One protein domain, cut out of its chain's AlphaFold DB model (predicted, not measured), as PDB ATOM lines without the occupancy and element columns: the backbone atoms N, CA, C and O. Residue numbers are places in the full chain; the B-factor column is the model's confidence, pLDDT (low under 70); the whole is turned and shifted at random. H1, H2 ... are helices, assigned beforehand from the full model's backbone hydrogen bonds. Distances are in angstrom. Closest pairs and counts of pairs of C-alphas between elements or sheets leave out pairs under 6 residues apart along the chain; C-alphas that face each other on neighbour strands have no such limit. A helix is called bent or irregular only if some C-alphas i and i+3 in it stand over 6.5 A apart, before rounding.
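Overview. This is residues 160 to 224 of the 224 residues of an uncharacterized protein of Massarina eburnea CBS 473.64 (UniProt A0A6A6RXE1). An elongated, loose zigzag of helices: H1 and H2 lie side by side as a long helical hairpin, and beyond the far end of H2 the short H3 carries the run onward before H4 folds back to meet the later part of H2. H2 is in the middle of the arrangement, with H1 along it and H4 returning to its residues 189 to 194, while H1 and H4 stay apart. The printed part has 65 residues with four named helices, in the order H1, H2, H3, H4, and no named strand; the class is all helix. The whole is loose, with a radius of gyration of the C-alphas of 13.9 A, and its C-alphas span 43 by 23 by 16 A.

Arrangement. H1, residues 161 to 175, and H2, residues 180 to 196, touch and form a helical hairpin. They run opposite ways at a shallow tilt of 18 degrees, and their closest C-alphas, those of Asn 174 and Gly 180, are 4.3 A apart. H2 has a kink of 33 degrees near residue 190. H2 and H3, residues 198 to 203, meet only through their link. H3 is close to but not clearly touching H4, residues 208 to 222; the closest C-alphas, those of His 201 and Arg 211, are 6.8 A apart. H4 touches H2, which takes part with residues 189 to 194 alone, and the closest C-alphas, those of Gly 193 and Tyr 222, are 4.8 A apart. These two run opposite ways at a steep tilt of 36 degrees, only just past shallow. H1 is apart from H3 and from H4. Every O i to N i+4 pair is within hydrogen-bond range in H3, against 7 of 11 in H1, 11 of 13 in H2 and 9 of 11 in H4.

Along the chain. H1 begins at C-alpha 161, at (37.889, -18.683, 145.182), and is 23.4 A long from first to last C-alpha. It is irregular, but only just: C-alphas 169 and 172 are 6.8 A apart. H2 begins at C-alpha 180, at (34.298, 3.997, 146.428), and measures 23.9 A; it too is only just irregular, with C-alphas 191 and 194 6.6 A apart. H3 has six residues. H4, 18.1 A long, is irregular, with C-alphas 217 and 220 8.0 A apart, and ends at C-alpha 222, at (20.218, -9.214, 142.791).

Size, cuts and confidence. The two C-alphas farthest apart, those of Pro 177 and Gly 205, are 44.0 A apart. The printed part has no cut, and the three links between helices are tight. Residue 224 is the chain's last. The mean pLDDT of the printed part is 77.2, and residues 160 to 165 and 222 to 224 of this model are under 70.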
ATOM      1  N   ASN A 160      33.751 -20.487 145.796       64.00
ATOM      2  CA  ASN A 160      34.204 -19.689 144.667       64.00
ATOM      3  C   ASN A 160      35.407 -18.829 145.063       64.00
ATOM      4  O   ASN A 160      35.264 -17.640 145.341       64.00
ATOM      5  N   PHE A 161      36.614 -19.410 145.009       62.75
ATOM      6  CA  PHE A 161      37.889 -18.683 145.182       62.75
ATOM      7  C   PHE A 161      37.943 -17.397 144.354       62.75
ATOM      8  O   PHE A 161      38.511 -16.397 144.781       62.75
ATOM      9  N   ARG A 162      37.312 -17.406 143.175       66.62
ATOM     10  CA  ARG A 162      37.212 -16.234 142.314       66.62
ATOM     11  C   ARG A 162      36.461 -15.086 142.985       66.62
ATOM     12  O   ARG A 162      36.869 -13.953 142.806       66.62
ATOM     13  N   GLN A 163      35.404 -15.347 143.751       67.88
ATOM     14  CA  GLN A 163      34.660 -14.302 144.457       67.88
ATOM     15  C   GLN A 163      35.491 -13.685 145.583       67.88
ATOM     16  O   GLN A 163      35.492 -12.468 145.730       67.88
ATOM     17  N   ILE A 164      36.241 -14.504 146.326       68.62
ATOM     18  CA  ILE A 164      37.162 -14.029 147.368       68.62
ATOM     19  C   ILE A 164      38.279 -13.189 146.736       68.62
ATOM     20  O   ILE A 164      38.537 -12.069 147.166       68.62
ATOM     21  N   ALA A 165      38.901 -13.685 145.664       68.75
ATOM     22  CA  ALA A 165      39.935 -12.951 144.940       68.75
ATOM     23  C   ALA A 165      39.396 -11.641 144.343       68.75
ATOM     24  O   ALA A 165      40.024 -10.594 144.466       68.75
ATOM     25  N   GLU A 166      38.208 -11.666 143.739       73.19
ATOM     26  CA  GLU A 166      37.548 -10.472 143.213       73.19
ATOM     27  C   GLU A 166      37.193  -9.476 144.324       73.19
ATOM     28  O   GLU A 166      37.340  -8.277 144.112       73.19
ATOM     29  N   PHE A 167      36.789  -9.938 145.509       71.94
ATOM     30  CA  PHE A 167      36.572  -9.086 146.680       71.94
ATOM     31  C   PHE A 167      37.870  -8.393 147.117       71.94
ATOM     32  O   PHE A 167      37.872  -7.180 147.322       71.94
ATOM     33  N   ILE A 168      38.987  -9.129 147.175       71.75
ATOM     34  CA  ILE A 168      40.315  -8.574 147.490       71.75
ATOM     35  C   ILE A 168      40.748  -7.543 146.439       71.75
ATOM     36  O   ILE A 168      41.247  -6.477 146.786       71.75
ATOM     37  N   VAL A 169      40.509  -7.812 145.155       77.12
ATOM     38  CA  VAL A 169      40.822  -6.873 144.063       77.12
ATOM     39  C   VAL A 169      39.923  -5.631 144.095       77.12
ATOM     40  O   VAL A 169      40.353  -4.556 143.685       77.12
ATOM     41  N   LEU A 170      38.684  -5.754 144.579       78.94
ATOM     42  CA  LEU A 170      37.738  -4.640 144.701       78.94
ATOM     43  C   LEU A 170      37.934  -3.823 145.985       78.94
ATOM     44  O   LEU A 170      37.485  -2.682 146.032       78.94
ATOM     45  N   LEU A 171      38.611  -4.351 147.009       79.94
ATOM     46  CA  LEU A 171      38.853  -3.653 148.279       79.94
ATOM     47  C   LEU A 171      39.475  -2.255 148.116       79.94
ATOM     48  O   LEU A 171      38.949  -1.326 148.738       79.94
ATOM     49  N   PRO A 172      40.503  -2.054 147.259       77.69
ATOM     50  CA  PRO A 172      41.093  -0.741 147.012       77.69
ATOM     51  C   PRO A 172      40.099   0.328 146.552       77.69
ATOM     52  O   PRO A 172      40.337   1.518 146.747       77.69
ATOM     53  N   LEU A 173      38.961  -0.076 145.979       81.56
ATOM     54  CA  LEU A 173      37.919   0.845 145.548       81.56
ATOM     55  C   LEU A 173      37.355   1.664 146.715       81.56
ATOM     56  O   LEU A 173      37.010   2.824 146.521       81.56
ATOM     57  N   ASN A 174      37.331   1.106 147.930       80.12
ATOM     58  CA  ASN A 174      36.849   1.797 149.130       80.12
ATOM     59  C   ASN A 174      37.715   3.000 149.536       80.12
ATOM     60  O   ASN A 174      37.235   3.856 150.274       80.12
ATOM     61  N   PHE A 175      38.956   3.104 149.047       76.94
ATOM     62  CA  PHE A 175      39.812   4.264 149.316       76.94
ATOM     63  C   PHE A 175      39.426   5.503 148.498       76.94
ATOM     64  O   PHE A 175      39.921   6.593 148.778       76.94
ATOM     65  N   VAL A 176      38.535   5.368 147.507       81.50
ATOM     66  CA  VAL A 176      38.003   6.512 146.760       81.50
ATOM     67  C   VAL A 176      36.892   7.174 147.583       81.50
ATOM     68  O   VAL A 176      35.836   6.561 147.786       81.50
ATOM     69  N   PRO A 177      37.070   8.424 148.043       78.50
ATOM     70  CA  PRO A 177      36.067   9.093 148.860       78.50
ATOM     71  C   PRO A 177      34.758   9.285 148.082       78.50
ATOM     72  O   PRO A 177      34.763   9.507 146.870       78.50
ATOM     73  N   TYR A 178      33.632   9.196 148.795       80.94
ATOM     74  CA  TYR A 178      32.246   9.352 148.316       80.94
ATOM     75  C   TYR A 178      31.734   8.301 147.315       80.94
ATOM     76  O   TYR A 178      30.581   7.892 147.416       80.94
ATOM     77  N   VAL A 179      32.556   7.838 146.371       81.06
ATOM     78  CA  VAL A 179      32.133   6.942 145.274       81.06
ATOM     79  C   VAL A 179      32.580   5.498 145.496       81.06
ATOM     80  O   VAL A 179      31.913   4.566 145.046       81.06
ATOM     81  N   GLY A 180      33.676   5.299 146.228       75.44
ATOM     82  CA  GLY A 180      34.298   3.997 146.428       75.44
ATOM     83  C   GLY A 180      33.388   2.975 147.093       75.44
ATOM     84  O   GLY A 180      33.151   1.903 146.542       75.44
ATOM     85  N   VAL A 181      32.829   3.336 148.252       80.69
ATOM     86  CA  VAL A 181      31.962   2.447 149.043       80.69
ATOM     87  C   VAL A 181      30.661   2.099 148.302       80.69
ATOM     88  O   VAL A 181      30.369   0.907 148.182       80.69
ATOM     89  N   PRO A 182      29.890   3.056 147.737       81.38
ATOM     90  CA  PRO A 182      28.698   2.709 146.959       81.38
ATOM     91  C   PRO A 182      29.000   1.784 145.776       81.38
ATOM     92  O   PRO A 182      28.286   0.807 145.553       81.38
ATOM     93  N   LEU A 183      30.076   2.053 145.030       81.56
ATOM     94  CA  LEU A 183      30.439   1.243 143.871       81.56
ATOM     95  C   LEU A 183      30.923  -0.155 144.280       81.56
ATOM     96  O   LEU A 183      30.588  -1.140 143.623       81.56
ATOM     97  N   PHE A 184      31.661  -0.254 145.384       80.44
ATOM     98  CA  PHE A 184      32.080  -1.522 145.967       80.44
ATOM     99  C   PHE A 184      30.881  -2.388 146.364       80.44
ATOM    100  O   PHE A 184      30.821  -3.558 145.981       80.44
ATOM    101  N   LEU A 185      29.898  -1.816 147.065       78.56
ATOM    102  CA  LEU A 185      28.669  -2.516 147.453       78.56
ATOM    103  C   LEU A 185      27.864  -2.979 146.232       78.56
ATOM    104  O   LEU A 185      27.439  -4.131 146.180       78.56
ATOM    105  N   LEU A 186      27.724  -2.132 145.207       79.69
ATOM    106  CA  LEU A 186      27.022  -2.497 143.972       79.69
ATOM    107  C   LEU A 186      27.718  -3.642 143.224       79.69
ATOM    108  O   LEU A 186      27.069  -4.598 142.798       79.69
ATOM    109  N   LEU A 187      29.041  -3.567 143.059       77.50
ATOM    110  CA  LEU A 187      29.808  -4.576 142.325       77.50
ATOM    111  C   LEU A 187      29.857  -5.915 143.063       77.50
ATOM    112  O   LEU A 187      29.770  -6.969 142.426       77.50
ATOM    113  N   THR A 188      29.982  -5.885 144.389       74.50
ATOM    114  CA  THR A 188      29.973  -7.100 145.211       74.50
ATOM    115  C   THR A 188      28.574  -7.716 145.270       74.50
ATOM    116  O   THR A 188      28.450  -8.915 145.016       74.50
ATOM    117  N   GLY A 189      27.519  -6.917 145.467       70.88
ATOM    118  CA  GLY A 189      26.122  -7.372 145.446       70.88
ATOM    119  C   GLY A 189      25.730  -8.013 144.112       70.88
ATOM    120  O   GLY A 189      25.255  -9.149 144.078       70.88
ATOM    121  N   TYR A 190      26.075  -7.360 142.996       72.12
ATOM    122  CA  TYR A 190      25.848  -7.872 141.639       72.12
ATOM    123  C   TYR A 190      26.410  -9.287 141.411       72.12
ATOM    124  O   TYR A 190      25.834 -10.080 140.661       72.12
ATOM    125  N   ARG A 191      27.550  -9.615 142.031       71.44
ATOM    126  CA  ARG A 191      28.208 -10.924 141.885       71.44
ATOM    127  C   ARG A 191      27.766 -11.936 142.938       71.44
ATOM    128  O   ARG A 191      27.685 -13.120 142.620       71.44
ATOM    129  N   ALA A 192      27.479 -11.483 144.155       70.12
ATOM    130  CA  ALA A 192      27.098 -12.337 145.273       70.12
ATOM    131  C   ALA A 192      25.641 -12.820 145.191       70.12
ATOM    132  O   ALA A 192      25.355 -13.955 145.569       70.12
ATOM    133  N   GLY A 193      24.719 -12.010 144.660       71.50
ATOM    134  CA  GLY A 193      23.290 -12.343 144.650       71.50
ATOM    135  C   GLY A 193      22.926 -13.674 143.965       71.50
ATOM    136  O   GLY A 193      22.187 -14.463 144.554       71.50
ATOM    137  N   PRO A 194      23.487 -14.021 142.787       71.56
ATOM    138  CA  PRO A 194      23.239 -15.319 142.151       71.56
ATOM    139  C   PRO A 194      23.672 -16.534 142.984       71.56
ATOM    140  O   PRO A 194      23.122 -17.619 142.798       71.56
ATOM    141  N   LEU A 195      24.654 -16.373 143.877       71.81
ATOM    142  CA  LEU A 195      25.123 -17.451 144.750       71.81
ATOM    143  C   LEU A 195      24.151 -17.701 145.904       71.81
ATOM    144  O   LEU A 195      23.905 -18.852 146.239       71.81
ATOM    145  N   GLN A 196      23.501 -16.658 146.423       74.12
ATOM    146  CA  GLN A 196      22.497 -16.786 147.490       74.12
ATOM    147  C   GLN A 196      21.254 -17.581 147.048       74.12
ATOM    148  O   GLN A 196      20.568 -18.197 147.856       74.12
ATOM    149  N   HIS A 197      20.960 -17.622 145.744       79.38
ATOM    150  CA  HIS A 197      19.843 -18.405 145.199       79.38
ATOM    151  C   HIS A 197      20.222 -19.846 144.839       79.38
ATOM    152  O   HIS A 197      19.393 -20.594 144.316       79.38
ATOM    153  N   TRP A 198      21.456 -20.269 145.098       76.88
ATOM    154  CA  TRP A 198      21.931 -21.582 144.682       76.88
ATOM    155  C   TRP A 198      21.094 -22.733 145.252       76.88
ATOM    156  O   TRP A 198      20.658 -23.601 144.491       76.88
ATOM    157  N   ARG A 199      20.768 -22.696 146.550       79.00
ATOM    158  CA  ARG A 199      19.885 -23.682 147.194       79.00
ATOM    159  C   ARG A 199      18.503 -23.741 146.535       79.00
ATOM    160  O   ARG A 199      18.014 -24.832 146.249       79.00
ATOM    161  N   TYR A 200      17.920 -22.586 146.208       83.75
ATOM    162  CA  TYR A 200      16.650 -22.498 145.482       83.75
ATOM    163  C   TYR A 200      16.734 -23.157 144.096       83.75
ATOM    164  O   TYR A 200      15.870 -23.951 143.725       83.75
ATOM    165  N   HIS A 201      17.796 -22.876 143.335       84.31
ATOM    166  CA  HIS A 201      18.015 -23.495 142.025       84.31
ATOM    167  C   HIS A 201      18.192 -25.012 142.117       84.31
ATOM    168  O   HIS A 201      17.681 -25.735 141.260       84.31
ATOM    169  N   ASN A 202      18.877 -25.481 143.161       82.06
ATOM    170  CA  ASN A 202      19.094 -26.899 143.410       82.06
ATOM    171  C   ASN A 202      17.775 -27.624 143.727       82.06
ATOM    172  O   ASN A 202      17.472 -28.636 143.103       82.06
ATOM    173  N   MET A 203      16.933 -27.062 144.605       80.31
ATOM    174  CA  MET A 203      15.609 -27.628 144.913       80.31
ATOM    175  C   MET A 203      14.670 -27.659 143.704       80.31
ATOM    176  O   MET A 203      13.814 -28.529 143.593       80.31
ATOM    177  N   ARG A 204      14.832 -26.717 142.770       83.81
ATOM    178  CA  ARG A 204      14.067 -26.670 141.517       83.81
ATOM    179  C   ARG A 204      14.618 -27.591 140.423       83.81
ATOM    180  O   ARG A 204      14.013 -27.653 139.356       83.81
ATOM    181  N   GLY A 205      15.751 -28.260 140.652       82.75
ATOM    182  CA  GLY A 205      16.385 -29.144 139.672       82.75
ATOM    183  C   GLY A 205      16.895 -28.420 138.421       82.75
ATOM    184  O   GLY A 205      16.887 -28.994 137.336       82.75
ATOM    185  N   PHE A 206      17.289 -27.146 138.536       84.88
ATOM    186  CA  PHE A 206      17.740 -26.375 137.375       84.88
ATOM    187  C   PHE A 206      19.092 -26.866 136.849       84.88
ATOM    188  O   PHE A 206      20.074 -26.919 137.587       84.88
ATOM    189  N   ASP A 207      19.177 -27.089 135.536       85.56
ATOM    190  CA  ASP A 207      20.461 -27.294 134.862       85.56
ATOM    191  C   ASP A 207      21.250 -25.968 134.737       85.56
ATOM    192  O   ASP A 207      20.696 -24.863 134.796       85.56
ATOM    193  N   LYS A 208      22.568 -26.043 134.507       82.38
ATOM    194  CA  LYS A 208      23.479 -24.893 134.368       82.38
ATOM    195  C   LYS A 208      22.975 -23.869 133.346       82.38
ATOM    196  O   LYS A 208      23.087 -22.665 133.586       82.38
ATOM    197  N   LYS A 209      22.395 -24.318 132.223       86.38
ATOM    198  CA  LYS A 209      21.804 -23.423 131.209       86.38
ATOM    199  C   LYS A 209      20.573 -22.686 131.742       86.38
ATOM    200  O   LYS A 209      20.471 -21.473 131.563       86.38
ATOM    201  N   GLN A 210      19.678 -23.393 132.431       86.88
ATOM    202  CA  GLN A 210      18.455 -22.823 133.007       86.88
ATOM    203  C   GLN A 210      18.778 -21.823 134.120       86.88
ATOM    204  O   GLN A 210      18.230 -20.721 134.134       86.88
ATOM    205  N   ARG A 211      19.739 -22.153 134.990       83.81
ATOM    206  CA  ARG A 211      20.240 -21.244 136.027       83.81
ATOM    207  C   ARG A 211      20.793 -19.954 135.427       83.81
ATOM    208  O   ARG A 211      20.410 -18.868 135.848       83.81
ATOM    209  N   ASN A 212      21.654 -20.056 134.414       84.38
ATOM    210  CA  ASN A 212      22.233 -18.877 133.766       84.38
ATOM    211  C   ASN A 212      21.166 -18.016 133.070       84.38
ATOM    212  O   ASN A 212      21.255 -16.789 133.110       84.38
ATOM    213  N   ALA A 213      20.151 -18.636 132.460       86.56
ATOM    214  CA  ALA A 213      19.029 -17.921 131.858       86.56
ATOM    215  C   ALA A 213      18.176 -17.195 132.912       86.56
ATOM    216  O   ALA A 213      17.829 -16.031 132.715       86.56
ATOM    217  N   PHE A 214      17.901 -17.847 134.047       85.12
ATOM    218  CA  PHE A 214      17.178 -17.244 135.166       85.12
ATOM    219  C   PHE A 214      17.941 -16.045 135.734       85.12
ATOM    220  O   PHE A 214      17.412 -14.938 135.752       85.12
ATOM    221  N   VAL A 215      19.218 -16.238 136.079       84.31
ATOM    222  CA  VAL A 215      20.084 -15.178 136.613       84.31
ATOM    223  C   VAL A 215      20.212 -14.017 135.632       84.31
ATOM    224  O   VAL A 215      20.243 -12.868 136.054       84.31
ATOM    225  N   LYS A 216      20.261 -14.270 134.317       83.88
ATOM    226  CA  LYS A 216      20.298 -13.199 133.309       83.88
ATOM    227  C   LYS A 216      19.021 -12.353 133.321       83.88
ATOM    228  O   LYS A 216      19.108 -11.150 133.094       83.88
ATOM    229  N   ARG A 217      17.862 -12.962 133.587       82.00
ATOM    230  CA  ARG A 217      16.565 -12.273 133.640       82.00
ATOM    231  C   ARG A 217      16.381 -11.466 134.927       82.00
ATOM    232  O   ARG A 217      15.851 -10.366 134.860       82.00
ATOM    233  N   THR A 218      16.828 -11.986 136.068       77.25
ATOM    234  CA  THR A 218      16.650 -11.361 137.396       77.25
ATOM    235  C   THR A 218      17.895 -10.626 137.894       77.25
ATOM    236  O   THR A 218      17.946 -10.177 139.032       77.25
ATOM    237  N   ARG A 219      18.906 -10.451 137.037       74.94
ATOM    238  CA  ARG A 219      20.223  -9.889 137.375       74.94
ATOM    239  C   ARG A 219      20.167  -8.582 138.167       74.94
ATOM    240  O   ARG A 219      20.905  -8.426 139.131       74.94
ATOM    241  N   TYR A 220      19.293  -7.666 137.765       72.25
ATOM    242  CA  TYR A 220      19.160  -6.368 138.426       72.25
ATOM    243  C   TYR A 220      18.488  -6.465 139.798       72.25
ATOM    244  O   TYR A 220      18.824  -5.686 140.679       72.25
ATOM    245  N   GLN A 221      17.626  -7.460 140.015       74.69
ATOM    246  CA  GLN A 221      16.985  -7.706 141.311       74.69
ATOM    247  C   GLN A 221      17.996  -8.197 142.358       74.69
ATOM    248  O   GLN A 221      17.775  -8.015 143.545       74.69
ATOM    249  N   TYR A 222      19.119  -8.778 141.923       69.06
ATOM    250  CA  TYR A 222      20.218  -9.214 142.791       69.06
ATOM    251  C   TYR A 222      21.195  -8.108 143.189       69.06
ATOM    252  O   TYR A 222      22.122  -8.366 143.948       69.06
ATOM    253  N   THR A 223      21.067  -6.914 142.605       67.38
ATOM    254  CA  THR A 223      22.076  -5.852 142.752       67.38
ATOM    255  C   THR A 223      21.780  -4.908 143.922       67.38
ATOM    256  O   THR A 223      22.630  -4.086 144.253       67.38
ATOM    257  N   TRP A 224      20.592  -5.018 144.521       58.19
ATOM    258  CA  TRP A 224      20.056  -4.088 145.514       58.19
ATOM    259  C   TRP A 224      19.761  -4.761 146.849       58.19
ATOM    260  O   TRP A 224      19.463  -5.976 146.843       58.19
TER     261      TRP A 224